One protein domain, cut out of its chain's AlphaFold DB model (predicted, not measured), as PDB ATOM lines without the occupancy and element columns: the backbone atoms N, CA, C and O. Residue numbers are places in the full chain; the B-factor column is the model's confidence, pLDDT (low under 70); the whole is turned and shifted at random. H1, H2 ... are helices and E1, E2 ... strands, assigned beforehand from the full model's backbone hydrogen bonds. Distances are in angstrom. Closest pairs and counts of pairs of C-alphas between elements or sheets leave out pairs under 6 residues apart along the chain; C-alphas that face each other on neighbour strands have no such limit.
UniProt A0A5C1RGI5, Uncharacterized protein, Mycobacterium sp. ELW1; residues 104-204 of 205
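AT A GLANCE: This is residues 104 to 204 of the 205 residues of an uncharacterized protein of Mycobacterium sp. ELW1 (UniProt A0A5C1RGI5). One long, twisted sheet of five antiparallel strands has two helices over one face, H1 toward one end of the long strands, where the sheet curls round it, and H2 slantwise over their other end. The opposite face is bare of named helices, and the E1 to E2 hairpin turns near the H2 end. The printed part has 101 residues, with five named strands and two named helices in the order E1 E2 H1 E3 E4 E5 H2, and the sheet order is E2 E1 E5 E4 E3. The class is mixed, helices and strands; the whole is compact, with a radius of gyration of the C-alphas of 14.5 A, yet elongated in outline, spanning 47 by 25 by 24 A.

HOW THE PARTS SIT: Start with E1, residues 104 to 114, and cross to E2, residues 123 to 134: they form a hairpin, with N 110 and O 127 at 2.9 A. E2 bends by 51 degrees at residue 131. Next comes H1, residues 136 to 144, which is on the sheet; its closest C-alphas to E1 are those of Glu 136 and His 104, 5.2 A apart. E3, residues 149 to 152, and E4, residues 158 to 163, form a hairpin, with N 151 and O 159 at 2.8 A. E5, residues 171 to 180, forms a hairpin with E4, with N 176 and O 160 at 2.8 A. E3, E4 and E5 make a meander, each strand the antiparallel neighbour of the one before. E5 is also the antiparallel neighbour of E1, with N 109 and O 175 at 2.8 A, and it bends by 58 degrees at residue 176. Residues 186 to 187 pair with residues 127 to 128 of E2, antiparallel. H2, residues 191 to 202, is on the same face as H1, at a height over the sheet of 7.9 A; its closest C-alphas to E1 are those of Phe 195 and Val 112, 5.8 A apart. H1 and H2 are apart. In both helices every O i to N i+4 pair is within hydrogen-bond range.

IN THESE COORDINATES: Find C-alpha 104 at (0.102, -14.078, 39.760); from there E1 runs 31.4 A to C-alpha 114. E2 covers 34.0 A, H1 12.4 A, E3 9.9 A, E4 14.7 A and E5 27.1 A. H2 runs 16.7 A to C-alpha 202 at (8.881, 16.757, 46.345).

THE WHOLE: Look for the two C-alphas farthest apart at Gln 118 and Ser 135, 47.0 A. The printed part has no cut, and no link is long. The mean pLDDT of the printed part is 93.2; residues 202 to 204 are under 70.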
ATOM      1  N   HIS A 104      -0.464 -15.277  39.164       98.62
ATOM      2  CA  HIS A 104       0.102 -14.078  39.760       98.62
ATOM      3  C   HIS A 104       0.288 -12.990  38.713       98.62
ATOM      4  O   HIS A 104       0.313 -13.248  37.512       98.62
ATOM      5  N   GLY A 105       0.426 -11.754  39.177       98.56
ATOM      6  CA  GLY A 105       0.761 -10.634  38.318       98.56
ATOM      7  C   GLY A 105       1.690  -9.636  38.983       98.56
ATOM      8  O   GLY A 105       1.697  -9.501  40.211       98.56
ATOM      9  N   VAL A 106       2.454  -8.921  38.158       98.75
ATOM     10  CA  VAL A 106       3.187  -7.730  38.590       98.75
ATOM     11  C   VAL A 106       2.267  -6.526  38.460       98.75
ATOM     12  O   VAL A 106       1.784  -6.202  37.373       98.75
ATOM     13  N   TYR A 107       2.047  -5.843  39.575       98.81
ATOM     14  CA  TYR A 107       1.244  -4.631  39.633       98.81
ATOM     15  C   TYR A 107       2.125  -3.412  39.838       98.81
ATOM     16  O   TYR A 107       3.000  -3.417  40.701       98.81
ATOM     17  N   GLU A 108       1.827  -2.336  39.119       98.69
ATOM     18  CA  GLU A 108       2.244  -0.990  39.495       98.69
ATOM     19  C   GLU A 108       1.203  -0.395  40.447       98.69
ATOM     20  O   GLU A 108       0.008  -0.309  40.133       98.69
ATOM     21  N   VAL A 109       1.666   0.060  41.607       98.38
ATOM     22  CA  VAL A 109       0.835   0.724  42.604       98.38
ATOM     23  C   VAL A 109       1.377   2.118  42.861       98.38
ATOM     24  O   VAL A 109       2.520   2.315  43.272       98.38
ATOM     25  N   ARG A 110       0.507   3.107  42.657       98.06
ATOM     26  CA  ARG A 110       0.780   4.513  42.949       98.06
ATOM     27  C   ARG A 110      -0.272   5.045  43.904       98.06
ATOM     28  O   ARG A 110      -1.469   4.802  43.733       98.06
ATOM     29  N   ARG A 111       0.147   5.797  44.915       96.81
ATOM     30  CA  ARG A 111      -0.741   6.433  45.895       96.81
ATOM     31  C   ARG A 111      -0.332   7.875  46.111       96.81
ATOM     32  O   ARG A 111       0.840   8.216  46.034       96.81
ATOM     33  N   VAL A 112      -1.313   8.716  46.399       95.88
ATOM     34  CA  VAL A 112      -1.087  10.131  46.694       95.88
ATOM     35  C   VAL A 112      -2.030  10.586  47.791       95.88
ATOM     36  O   VAL A 112      -3.223  10.269  47.767       95.88
ATOM     37  N   ALA A 113      -1.497  11.329  48.752       94.50
ATOM     38  CA  ALA A 113      -2.261  12.059  49.743       94.50
ATOM     39  C   ALA A 113      -2.088  13.558  49.530       94.50
ATOM     40  O   ALA A 113      -0.983  14.087  49.645       94.50
ATOM     41  N   LYS A 114      -3.203  14.249  49.287       90.00
ATOM     42  CA  LYS A 114      -3.240  15.712  49.264       90.00
ATOM     43  C   LYS A 114      -3.636  16.232  50.639       90.00
ATOM     44  O   LYS A 114      -4.628  15.770  51.218       90.00
ATOM     45  N   ALA A 115      -2.873  17.200  51.142       84.44
ATOM     46  CA  ALA A 115      -3.276  17.972  52.306       84.44
ATOM     47  C   ALA A 115      -4.602  18.701  52.014       84.44
ATOM     48  O   ALA A 115      -4.903  19.060  50.873       84.44
ATOM     49  N   ARG A 116      -5.418  18.882  53.050       82.19
ATOM     50  CA  ARG A 116      -6.605  19.744  53.022       82.19
ATOM     51  C   ARG A 116      -6.377  20.936  53.952       82.19
ATOM     52  O   ARG A 116      -5.343  21.010  54.611       82.19
ATOM     53  N   ALA A 117      -7.349  21.851  54.002       79.44
ATOM     54  CA  ALA A 117      -7.388  22.925  54.993       79.44
ATOM     55  C   ALA A 117      -7.120  22.393  56.416       79.44
ATOM     56  O   ALA A 117      -7.408  21.229  56.716       79.44
ATOM     57  N   GLN A 118      -6.563  23.245  57.280       77.25
ATOM     58  CA  GLN A 118      -6.125  22.864  58.625       77.25
ATOM     59  C   GLN A 118      -7.222  22.116  59.401       77.25
ATOM     60  O   GLN A 118      -8.369  22.549  59.469       77.25
ATOM     61  N   GLY A 119      -6.857  20.955  59.952       72.81
ATOM     62  CA  GLY A 119      -7.749  20.072  60.714       72.81
ATOM     63  C   GLY A 119      -8.532  19.041  59.887       72.81
ATOM     64  O   GLY A 119      -9.089  18.106  60.461       72.81
ATOM     65  N   ALA A 120      -8.560  19.141  58.554       83.12
ATOM     66  CA  ALA A 120      -9.251  18.162  57.718       83.12
ATOM     67  C   ALA A 120      -8.373  16.939  57.397       83.12
ATOM     68  O   ALA A 120      -7.176  17.051  57.128       83.12
ATOM     69  N   LYS A 121      -8.991  15.748  57.355       86.00
ATOM     70  CA  LYS A 121      -8.309  14.517  56.923       86.00
ATOM     71  C   LYS A 121      -7.831  14.652  55.468       86.00
ATOM     72  O   LYS A 121      -8.602  15.138  54.631       86.00
ATOM     73  N   PRO A 122      -6.607  14.199  55.142       89.81
ATOM     74  CA  PRO A 122      -6.093  14.261  53.780       89.81
ATOM     75  C   PRO A 122      -6.937  13.404  52.835       89.81
ATOM     76  O   PRO A 122      -7.517  12.390  53.233       89.81
ATOM     77  N   VAL A 123      -6.979  13.792  51.560       91.69
ATOM     78  CA  VAL A 123      -7.587  12.946  50.524       91.69
ATOM     79  C   VAL A 123      -6.538  11.992  50.016       91.69
ATOM     80  O   VAL A 123      -5.535  12.437  49.465       91.69
ATOM     81  N   ILE A 124      -6.805  10.697  50.149       93.62
ATOM     82  CA  ILE A 124      -5.939   9.650  49.619       93.62
ATOM     83  C   ILE A 124      -6.564   9.097  48.341       93.62
ATOM     84  O   ILE A 124      -7.744   8.746  48.305       93.62
ATOM     85  N   ALA A 125      -5.762   9.021  47.288       94.94
ATOM     86  CA  ALA A 125      -6.104   8.383  46.031       94.94
ATOM     87  C   ALA A 125      -5.082   7.296  45.695       94.94
ATOM     88  O   ALA A 125      -3.942   7.339  46.161       94.94
ATOM     89  N   ARG A 126      -5.497   6.323  44.881       96.31
ATOM     90  CA  ARG A 126      -4.626   5.259  44.382       96.31
ATOM     91  C   ARG A 126      -4.877   4.979  42.906       96.31
ATOM     92  O   ARG A 126      -6.015   5.127  42.452       96.31
ATOM     93  N   SER A 127      -3.825   4.538  42.235       98.06
ATOM     94  CA  SER A 127      -3.829   3.875  40.940       98.06
ATOM     95  C   SER A 127      -3.218   2.492  41.125       98.06
ATOM     96  O   SER A 127      -2.147   2.368  41.714       98.06
ATOM     97  N   VAL A 128      -3.900   1.471  40.627       98.31
ATOM     98  CA  VAL A 128      -3.395   0.100  40.521       98.31
ATOM     99  C   VAL A 128      -3.499  -0.289  39.057       98.31
ATOM    100  O   VAL A 128      -4.575  -0.113  38.479       98.31
ATOM    101  N   ARG A 129      -2.398  -0.764  38.477       98.50
ATOM    102  CA  ARG A 129      -2.344  -1.283  37.108       98.50
ATOM    103  C   ARG A 129      -1.655  -2.632  37.095       98.50
ATOM    104  O   ARG A 129      -0.564  -2.760  37.646       98.50
ATOM    105  N   LEU A 130      -2.277  -3.613  36.468       98.50
ATOM    106  CA  LEU A 130      -1.661  -4.895  36.181       98.50
ATOM    107  C   LEU A 130      -0.796  -4.782  34.923       98.50
ATOM    108  O   LEU A 130      -1.281  -4.365  33.875       98.50
ATOM    109  N   LEU A 131       0.481  -5.142  35.031       98.44
ATOM    110  CA  LEU A 131       1.437  -5.025  33.929       98.44
ATOM    111  C   LEU A 131       1.637  -6.348  33.196       98.44
ATOM    112  O   LEU A 131       1.708  -6.377  31.972       98.44
ATOM    113  N   GLU A 132       1.725  -7.436  33.955       98.00
ATOM    114  CA  GLU A 132       2.036  -8.768  33.444       98.00
ATOM    115  C   GLU A 132       1.381  -9.833  34.327       98.00
ATOM    116  O   GLU A 132       1.104  -9.576  35.502       98.00
ATOM    117  N   ARG A 133       1.120 -11.013  33.756       98.38
ATOM    118  CA  ARG A 133       0.548 -12.187  34.425       98.38
ATOM    119  C   ARG A 133       1.399 -13.423  34.144       98.38
ATOM    120  O   ARG A 133       1.962 -13.543  33.059       98.38
ATOM    121  N   GLY A 134       1.453 -14.352  35.093       97.94
ATOM    122  CA  GLY A 134       2.166 -15.615  34.934       97.94
ATOM    123  C   GLY A 134       2.240 -16.421  36.226       97.94
ATOM    124  O   GLY A 134       1.477 -16.194  37.169       97.94
ATOM    125  N   SER A 135       3.183 -17.364  36.279       97.69
ATOM    126  CA  SER A 135       3.486 -18.073  37.525       97.69
ATOM    127  C   SER A 135       4.094 -17.115  38.555       97.69
ATOM    128  O   SER A 135       4.740 -16.131  38.188       97.69
ATOM    129  N   GLU A 136       3.941 -17.413  39.849       96.62
ATOM    130  CA  GLU A 136       4.535 -16.606  40.926       96.62
ATOM    131  C   GLU A 136       6.038 -16.382  40.696       96.62
ATOM    132  O   GLU A 136       6.525 -15.255  40.750       96.62
ATOM    133  N   ARG A 137       6.768 -17.449  40.360       96.94
ATOM    134  CA  ARG A 137       8.218 -17.413  40.126       96.94
ATOM    135  C   ARG A 137       8.610 -16.496  38.965       96.94
ATOM    136  O   ARG A 137       9.589 -15.752  39.078       96.94
ATOM    137  N   ASP A 138       7.870 -16.544  37.861       98.06
ATOM    138  CA  ASP A 138       8.161 -15.699  36.699       98.06
ATOM    139  C   ASP A 138       7.855 -14.232  37.031       98.06
ATOM    140  O   ASP A 138       8.666 -13.349  36.756       98.06
ATOM    141  N   MET A 139       6.749 -13.973  37.739       98.50
ATOM    142  CA  MET A 139       6.386 -12.623  38.180       98.50
ATOM    143  C   MET A 139       7.361 -12.063  39.224       98.50
ATOM    144  O   MET A 139       7.665 -10.873  39.197       98.50
ATOM    145  N   MET A 140       7.913 -12.892  40.112       97.94
ATOM    146  CA  MET A 140       8.968 -12.482  41.050       97.94
ATOM    147  C   MET A 140      10.273 -12.130  40.327       97.94
ATOM    148  O   MET A 140      10.963 -11.187  40.719       97.94
ATOM    149  N   THR A 141      10.585 -12.836  39.236       98.25
ATOM    150  CA  THR A 141      11.711 -12.499  38.352       98.25
ATOM    151  C   THR A 141      11.463 -11.166  37.642       98.25
ATOM    152  O   THR A 141      12.335 -10.298  37.643       98.25
ATOM    153  N   ALA A 142      10.255 -10.960  37.110       98.38
ATOM    154  CA  ALA A 142       9.849  -9.698  36.495       98.38
ATOM    155  C   ALA A 142       9.884  -8.529  37.500       98.38
ATOM    156  O   ALA A 142      10.388  -7.456  37.177       98.38
ATOM    157  N   LEU A 143       9.446  -8.741  38.747       98.62
ATOM    158  CA  LEU A 143       9.519  -7.745  39.818       98.62
ATOM    159  C   LEU A 143      10.957  -7.309  40.115       98.62
ATOM    160  O   LEU A 143      11.195  -6.122  40.329       98.62
ATOM    161  N   ALA A 144      11.913  -8.240  40.117       97.81
ATOM    162  CA  ALA A 144      13.321  -7.920  40.344       97.81
ATOM    163  C   ALA A 144      13.922  -7.034  39.234       97.81
ATOM    164  O   ALA A 144      14.901  -6.332  39.482       97.81
ATOM    165  N   ALA A 145      13.329  -7.041  38.037       97.62
ATOM    166  CA  ALA A 145      13.703  -6.170  36.924       97.62
ATOM    167  C   ALA A 145      12.958  -4.818  36.920       97.62
ATOM    168  O   ALA A 145      13.297  -3.938  36.126       97.62
ATOM    169  N   MET A 146      11.953  -4.628  37.786       98.38
ATOM    170  CA  MET A 146      11.191  -3.379  37.850       98.38
ATOM    171  C   MET A 146      12.018  -2.235  38.456       98.38
ATOM    172  O   MET A 146      12.796  -2.465  39.387       98.38
ATOM    173  N   PRO A 147      11.806  -0.980  38.013       97.88
ATOM    174  CA  PRO A 147      12.480   0.182  38.583       97.88
ATOM    175  C   PRO A 147      12.270   0.308  40.095       97.88
ATOM    176  O   PRO A 147      11.193   0.004  40.605       97.88
ATOM    177  N   GLY A 148      13.268   0.862  40.784       97.25
ATOM    178  CA  GLY A 148      13.228   1.102  42.225       97.25
ATOM    179  C   GLY A 148      14.178   0.199  43.005       97.25
ATOM    180  O   GLY A 148      15.036  -0.479  42.444       97.25
ATOM    181  N   GLN A 149      14.052   0.231  44.330       97.44
ATOM    182  CA  GLN A 149      14.804  -0.638  45.225       97.44
ATOM    183  C   GLN A 149      13.907  -1.772  45.712       97.44
ATOM    184  O   GLN A 149      12.900  -1.519  46.378       97.44
ATOM    185  N   LEU A 150      14.303  -3.016  45.441       97.69
ATOM    186  CA  LEU A 150      13.628  -4.188  45.986       97.69
ATOM    187  C   LEU A 150      13.763  -4.208  47.515       97.69
ATOM    188  O   LEU A 150      14.869  -4.187  48.059       97.69
ATOM    189  N   ARG A 151      12.627  -4.216  48.211       95.56
ATOM    190  CA  ARG A 151      12.527  -4.226  49.671       95.56
ATOM    191  C   ARG A 151      11.443  -5.202  50.100       95.56
ATOM    192  O   ARG A 151      10.352  -5.199  49.537       95.56
ATOM    193  N   THR A 152      11.717  -5.967  51.145       94.25
ATOM    194  CA  THR A 152      10.714  -6.803  51.811       94.25
ATOM    195  C   THR A 152      10.347  -6.137  53.127       94.25
ATOM    196  O   THR A 152      11.209  -5.935  53.983       94.25
ATOM    197  N   ALA A 153       9.086  -5.732  53.265       85.31
ATOM    198  CA  ALA A 153       8.605  -5.101  54.490       85.31
ATOM    199  C   ALA A 153       8.329  -6.156  55.579       85.31
ATOM    200  O   ALA A 153       8.507  -7.358  55.382       85.31
ATOM    201  N   ARG A 154       7.880  -5.708  56.758       85.06
ATOM    202  CA  ARG A 154       7.551  -6.599  57.891       85.06
ATOM    203  C   ARG A 154       6.411  -7.575  57.595       85.06
ATOM    204  O   ARG A 154       6.268  -8.563  58.302       85.06
ATOM    205  N   ASP A 155       5.616  -7.305  56.566       87.75
ATOM    206  CA  ASP A 155       4.578  -8.208  56.071       87.75
ATOM    207  C   ASP A 155       5.135  -9.371  55.227       87.75
ATOM    208  O   ASP A 155       4.364 -10.223  54.787       87.75
ATOM    209  N   GLY A 156       6.450  -9.427  54.998       91.12
ATOM    210  CA  GLY A 156       7.092 -10.471  54.202       91.12
ATOM    211  C   GLY A 156       6.861 -10.333  52.696       91.12
ATOM    212  O   GLY A 156       7.283 -11.207  51.946       91.12
ATOM    213  N   ILE A 157       6.224  -9.251  52.232       95.81
ATOM    214  CA  ILE A 157       5.916  -9.038  50.815       95.81
ATOM    215  C   ILE A 157       7.007  -8.165  50.190       95.81
ATOM    216  O   ILE A 157       7.272  -7.043  50.637       95.81
ATOM    217  N   ALA A 158       7.637  -8.687  49.137       97.44
ATOM    218  CA  ALA A 158       8.643  -7.969  48.367       97.44
ATOM    219  C   ALA A 158       7.993  -6.922  47.451       97.44
ATOM    220  O   ALA A 158       7.012  -7.196  46.759       97.44
ATOM    221  N   ARG A 159       8.558  -5.716  47.430       98.12
ATOM    222  CA  ARG A 159       8.130  -4.602  46.578       98.12
ATOM    223  C   ARG A 159       9.349  -3.930  45.968       98.12
ATOM    224  O   ARG A 159      10.317  -3.678  46.683       98.12
ATOM    225  N   SER A 160       9.302  -3.597  44.681       98.31
ATOM    226  CA  SER A 160      10.297  -2.702  44.083       98.31
ATOM    227  C   SER A 160       9.834  -1.263  44.292       98.31
ATOM    228  O   SER A 160       8.856  -0.826  43.689       98.31
ATOM    229  N   VAL A 161      10.456  -0.551  45.232       97.88
ATOM    230  CA  VAL A 161      10.013   0.775  45.686       97.88
ATOM    231  C   VAL A 161      10.719   1.865  44.887       97.88
ATOM    232  O   VAL A 161      11.929   2.046  45.018       97.88
ATOM    233  N   VAL A 162       9.956   2.616  44.092       97.81
ATOM    234  CA  VAL A 162      10.444   3.759  43.304       97.81
ATOM    235  C   VAL A 162      10.430   5.034  44.138       97.81
ATOM    236  O   VAL A 162      11.412   5.768  44.179       97.81
ATOM    237  N   LEU A 163       9.310   5.291  44.818       95.94
ATOM    238  CA  LEU A 163       9.118   6.453  45.678       95.94
ATOM    239  C   LEU A 163       8.551   5.987  47.022       95.94
ATOM    240  O   LEU A 163       7.386   5.573  47.066       95.94
ATOM    241  N   PRO A 164       9.333   6.037  48.115       93.94
ATOM    242  CA  PRO A 164       8.832   5.682  49.432       93.94
ATOM    243  C   PRO A 164       7.845   6.737  49.943       93.94
ATOM    244  O   PRO A 164       8.026   7.941  49.747       93.94
ATOM    245  N   ARG A 165       6.818   6.277  50.657       91.50
ATOM    246  CA  ARG A 165       5.852   7.143  51.329       91.50
ATOM    247  C   ARG A 165       6.516   7.979  52.433       91.50
ATOM    248  O   ARG A 165       7.260   7.449  53.253       91.50
ATOM    249  N   ARG A 166       6.173   9.272  52.512       90.88
ATOM    250  CA  ARG A 166       6.514  10.155  53.647       90.88
ATOM    251  C   ARG A 166       5.488  10.029  54.782       90.88
ATOM    252  O   ARG A 166       4.332   9.668  54.552       90.88
ATOM    253  N   GLU A 167       5.893  10.374  56.003       88.50
ATOM    254  CA  GLU A 167       5.046  10.239  57.199       88.50
ATOM    255  C   GLU A 167       3.803  11.144  57.168       88.50
ATOM    256  O   GLU A 167       2.695  10.699  57.480       88.50
ATOM    257  N   ALA A 168       3.970  12.398  56.741       88.50
ATOM    258  CA  ALA A 168       2.921  13.415  56.755       88.50
ATOM    259  C   ALA A 168       2.558  13.890  55.336       88.50
ATOM    260  O   ALA A 168       3.435  13.970  54.475       88.50
ATOM    261  N   PRO A 169       1.268  14.168  55.053       90.25
ATOM    262  CA  PRO A 169       0.853  14.729  53.772       90.25
ATOM    263  C   PRO A 169       1.371  16.173  53.596       90.25
ATOM    264  O   PRO A 169       1.501  16.887  54.590       90.25
ATOM    265  N   PRO A 170       1.565  16.641  52.352       92.38
ATOM    266  CA  PRO A 170       1.358  15.897  51.113       92.38
ATOM    267  C   PRO A 170       2.445  14.837  50.885       92.38
ATOM    268  O   PRO A 170       3.618  15.048  51.175       92.38
ATOM    269  N   TRP A 171       2.042  13.678  50.368       94.31
ATOM    270  CA  TRP A 171       2.973  12.606  50.014       94.31
ATOM    271  C   TRP A 171       2.485  11.826  48.805       94.31
ATOM    272  O   TRP A 171       1.282  11.708  48.564       94.31
ATOM    273  N   ALA A 172       3.435  11.268  48.069       96.00
ATOM    274  CA  ALA A 172       3.206  10.289  47.025       96.00
ATOM    275  C   ALA A 172       4.004   9.019  47.346       96.00
ATOM    276  O   ALA A 172       4.976   9.054  48.099       96.00
ATOM    277  N   GLU A 173       3.545   7.896  46.819       96.50
ATOM    278  CA  GLU A 173       4.146   6.575  46.973       96.50
ATOM    279  C   GLU A 173       4.029   5.839  45.640       96.50
ATOM    280  O   GLU A 173       2.979   5.895  44.995       96.50
ATOM    281  N   HIS A 174       5.098   5.166  45.227       97.81
ATOM    282  CA  HIS A 174       5.143   4.391  43.993       97.81
ATOM    283  C   HIS A 174       5.998   3.147  44.193       97.81
ATOM    284  O   HIS A 174       7.173   3.245  44.558       97.81
ATOM    285  N   PHE A 175       5.411   1.987  43.935       98.31
ATOM    286  CA  PHE A 175       6.112   0.716  43.952       98.31
ATOM    287  C   PHE A 175       5.486  -0.287  42.983       98.31
ATOM    288  O   PHE A 175       4.339  -0.140  42.560       98.31
ATOM    289  N   TYR A 176       6.244  -1.338  42.698       98.75
ATOM    290  CA  TYR A 176       5.777  -2.539  42.022       98.75
ATOM    291  C   TYR A 176       5.702  -3.697  43.010       98.75
ATOM    292  O   TYR A 176       6.484  -3.752  43.962       98.75
ATOM    293  N   VAL A 177       4.764  -4.618  42.806       98.69
ATOM    294  CA  VAL A 177       4.544  -5.760  43.705       98.69
ATOM    295  C   VAL A 177       4.005  -6.964  42.940       98.69
ATOM    296  O   VAL A 177       3.224  -6.800  42.002       98.69
ATOM    297  N   VAL A 178       4.390  -8.167  43.367       98.56
ATOM    298  CA  VAL A 178       3.753  -9.415  42.925       98.56
ATOM    299  C   VAL A 178       2.584  -9.733  43.842       98.56
ATOM    300  O   VAL A 178       2.673  -9.620  45.064       98.56
ATOM    301  N   CYS A 179       1.457 -10.093  43.246       97.56
ATOM    302  CA  CYS A 179       0.227 -10.415  43.957       97.56
ATOM    303  C   CYS A 179      -0.589 -11.398  43.107       97.56
ATOM    304  O   CYS A 179      -0.461 -11.355  41.877       97.56
ATOM    305  N   PRO A 180      -1.460 -12.235  43.699       98.50
ATOM    306  CA  PRO A 180      -2.477 -12.947  42.934       98.50
ATOM    307  C   PRO A 180      -3.207 -12.023  41.943       98.50
ATOM    308  O   PRO A 180      -3.573 -10.882  42.254       98.50
ATOM    309  N   ALA A 181      -3.429 -12.505  40.722       98.12
ATOM    310  CA  ALA A 181      -3.894 -11.735  39.569       98.12
ATOM    311  C   ALA A 181      -5.414 -11.428  39.593       98.12
ATOM    312  O   ALA A 181      -6.101 -11.465  38.566       98.12
ATOM    313  N   VAL A 182      -5.943 -11.139  40.788       97.69
ATOM    314  CA  VAL A 182      -7.372 -10.967  41.110       97.69
ATOM    315  C   VAL A 182      -7.781  -9.505  41.318       97.69
ATOM    316  O   VAL A 182      -8.959  -9.213  41.532       97.69
ATOM    317  N   VAL A 183      -6.829  -8.568  41.286       97.06
ATOM    318  CA  VAL A 183      -7.092  -7.137  41.473       97.06
ATOM    319  C   VAL A 183      -7.292  -6.490  40.108       97.06
ATOM    320  O   VAL A 183      -6.419  -6.540  39.250       97.06
ATOM    321  N   ALA A 184      -8.450  -5.867  39.903       97.06
ATOM    322  CA  ALA A 184      -8.706  -5.104  38.689       97.06
ATOM    323  C   ALA A 184      -7.969  -3.760  38.704       97.06
ATOM    324  O   ALA A 184      -7.815  -3.130  39.760       97.06
ATOM    325  N   ASP A 185      -7.616  -3.289  37.510       97.81
ATOM    326  CA  ASP A 185      -7.126  -1.934  37.302       97.81
ATOM    327  C   ASP A 185      -8.099  -0.916  37.894       97.81
ATOM    328  O   ASP A 185      -9.321  -0.983  37.720       97.81
ATOM    329  N   LYS A 186      -7.549   0.042  38.637       95.19
ATOM    330  CA  LYS A 186      -8.358   1.046  39.318       95.19
ATOM    331  C   LYS A 186      -7.576   2.324  39.510       95.19
ATOM    332  O   LYS A 186      -6.629   2.358  40.288       95.19
ATOM    333  N   ALA A 187      -8.076   3.398  38.919       96.06
ATOM    334  CA  ALA A 187      -7.677   4.759  39.229       96.06
ATOM    335  C   ALA A 187      -8.921   5.648  39.302       96.06
ATOM    336  O   ALA A 187      -9.934   5.397  38.649       96.06
ATOM    337  N   ARG A 188      -8.860   6.692  40.128       92.44
ATOM    338  CA  ARG A 188      -9.890   7.736  40.125       92.44
ATOM    339  C   ARG A 188      -9.637   8.732  38.983       92.44
ATOM    340  O   ARG A 188      -8.481   8.900  38.585       92.44
ATOM    341  N   PRO A 189     -10.657   9.492  38.550       94.12
ATOM    342  CA  PRO A 189     -10.436  10.670  37.720       94.12
ATOM    343  C   PRO A 189      -9.425  11.632  38.363       94.12
ATOM    344  O   PRO A 189      -9.424  11.808  39.590       94.12
ATOM    345  N   HIS A 190      -8.591  12.249  37.522       92.88
ATOM    346  CA  HIS A 190      -7.529  13.199  37.889       92.88
ATOM    347  C   HIS A 190      -6.387  12.628  38.751       92.88
ATOM    348  O   HIS A 190      -5.628  13.401  39.332       92.88
ATOM    349  N   PHE A 191      -6.236  11.299  38.842       96.38
ATOM    350  CA  PHE A 191      -5.144  10.696  39.613       96.38
ATOM    351  C   PHE A 191      -3.761  11.173  39.141       96.38
ATOM    352  O   PHE A 191      -2.974  11.613  39.973       96.38
ATOM    353  N   GLU A 192      -3.496  11.130  37.831       96.50
ATOM    354  CA  GLU A 192      -2.194  11.517  37.263       96.50
ATOM    355  C   GLU A 192      -1.825  12.956  37.615       96.50
ATOM    356  O   GLU A 192      -0.741  13.203  38.127       96.50
ATOM    357  N   GLN A 193      -2.767  13.890  37.450       95.06
ATOM    358  CA  GLN A 193      -2.565  15.288  37.821       95.06
ATOM    359  C   GLN A 193      -2.158  15.423  39.296       95.06
ATOM    360  O   GLN A 193      -1.181  16.095  39.613       95.06
ATOM    361  N   TRP A 194      -2.888  14.772  40.207       94.75
ATOM    362  CA  TRP A 194      -2.601  14.857  41.643       94.75
ATOM    363  C   TRP A 194      -1.252  14.251  42.001       94.75
ATOM    364  O   TRP A 194      -0.556  14.772  42.869       94.75
ATOM    365  N   PHE A 195      -0.917  13.131  41.365       95.75
ATOM    366  CA  PHE A 195       0.349  12.458  41.576       95.75
ATOM    367  C   PHE A 195       1.504  13.358  41.120       95.75
ATOM    368  O   PHE A 195       2.393  13.630  41.921       95.75
ATOM    369  N   SER A 196       1.427  13.906  39.901       94.19
ATOM    370  CA  SER A 196       2.426  14.826  39.348       94.19
ATOM    371  C   SER A 196       2.633  16.068  40.211       94.19
ATOM    372  O   SER A 196       3.782  16.380  40.511       94.19
ATOM    373  N   GLU A 197       1.558  16.732  40.656       93.00
ATOM    374  CA  GLU A 197       1.625  17.905  41.547       93.00
ATOM    375  C   GLU A 197       2.458  17.602  42.805       93.00
ATOM    376  O   GLU A 197       3.428  18.293  43.100       93.00
ATOM    377  N   VAL A 198       2.137  16.511  43.510       92.62
ATOM    378  CA  VAL A 198       2.820  16.161  44.764       92.62
ATOM    379  C   VAL A 198       4.255  15.681  44.529       92.62
ATOM    380  O   VAL A 198       5.131  15.942  45.354       92.62
ATOM    381  N   THR A 199       4.530  14.982  43.424       91.62
ATOM    382  CA  THR A 199       5.897  14.541  43.105       91.62
ATOM    383  C   THR A 199       6.799  15.666  42.605       91.62
ATOM    384  O   THR A 199       7.995  15.623  42.874       91.62
ATOM    385  N   ALA A 200       6.253  16.670  41.912       86.19
ATOM    386  CA  ALA A 200       7.014  17.831  41.454       86.19
ATOM    387  C   ALA A 200       7.456  18.700  42.639       86.19
ATOM    388  O   ALA A 200       8.631  19.043  42.739       86.19
ATOM    389  N   ASP A 201       6.550  18.953  43.591       70.44
ATOM    390  CA  ASP A 201       6.870  19.661  44.837       70.44
ATOM    391  C   ASP A 201       7.931  18.918  45.665       70.44
ATOM    392  O   ASP A 201       8.768  19.530  46.325       70.44
ATOM    393  N   ALA A 202       7.922  17.583  45.623       62.12
ATOM    394  CA  ALA A 202       8.881  16.757  46.345       62.12
ATOM    395  C   ALA A 202      10.303  16.780  45.755       62.12
ATOM    396  O   ALA A 202      11.222  16.418  46.484       62.12
ATOM    397  N   ALA A 203      10.472  17.172  44.485       61.66
ATOM    398  CA  ALA A 203      11.761  17.261  43.791       61.66
ATOM    399  C   ALA A 203      12.438  18.642  43.920       61.66
ATOM    400  O   ALA A 203      13.562  18.820  43.453       61.66
ATOM    401  N   LEU A 204      11.755  19.619  44.525       47.38
ATOM    402  CA  LEU A 204      12.244  20.990  44.739       47.38
ATOM    403  C   LEU A 204      12.944  21.191  46.099       47.38
ATOM    404  O   LEU A 204      13.322  22.316  46.425       47.38
TER     405      LEU A 204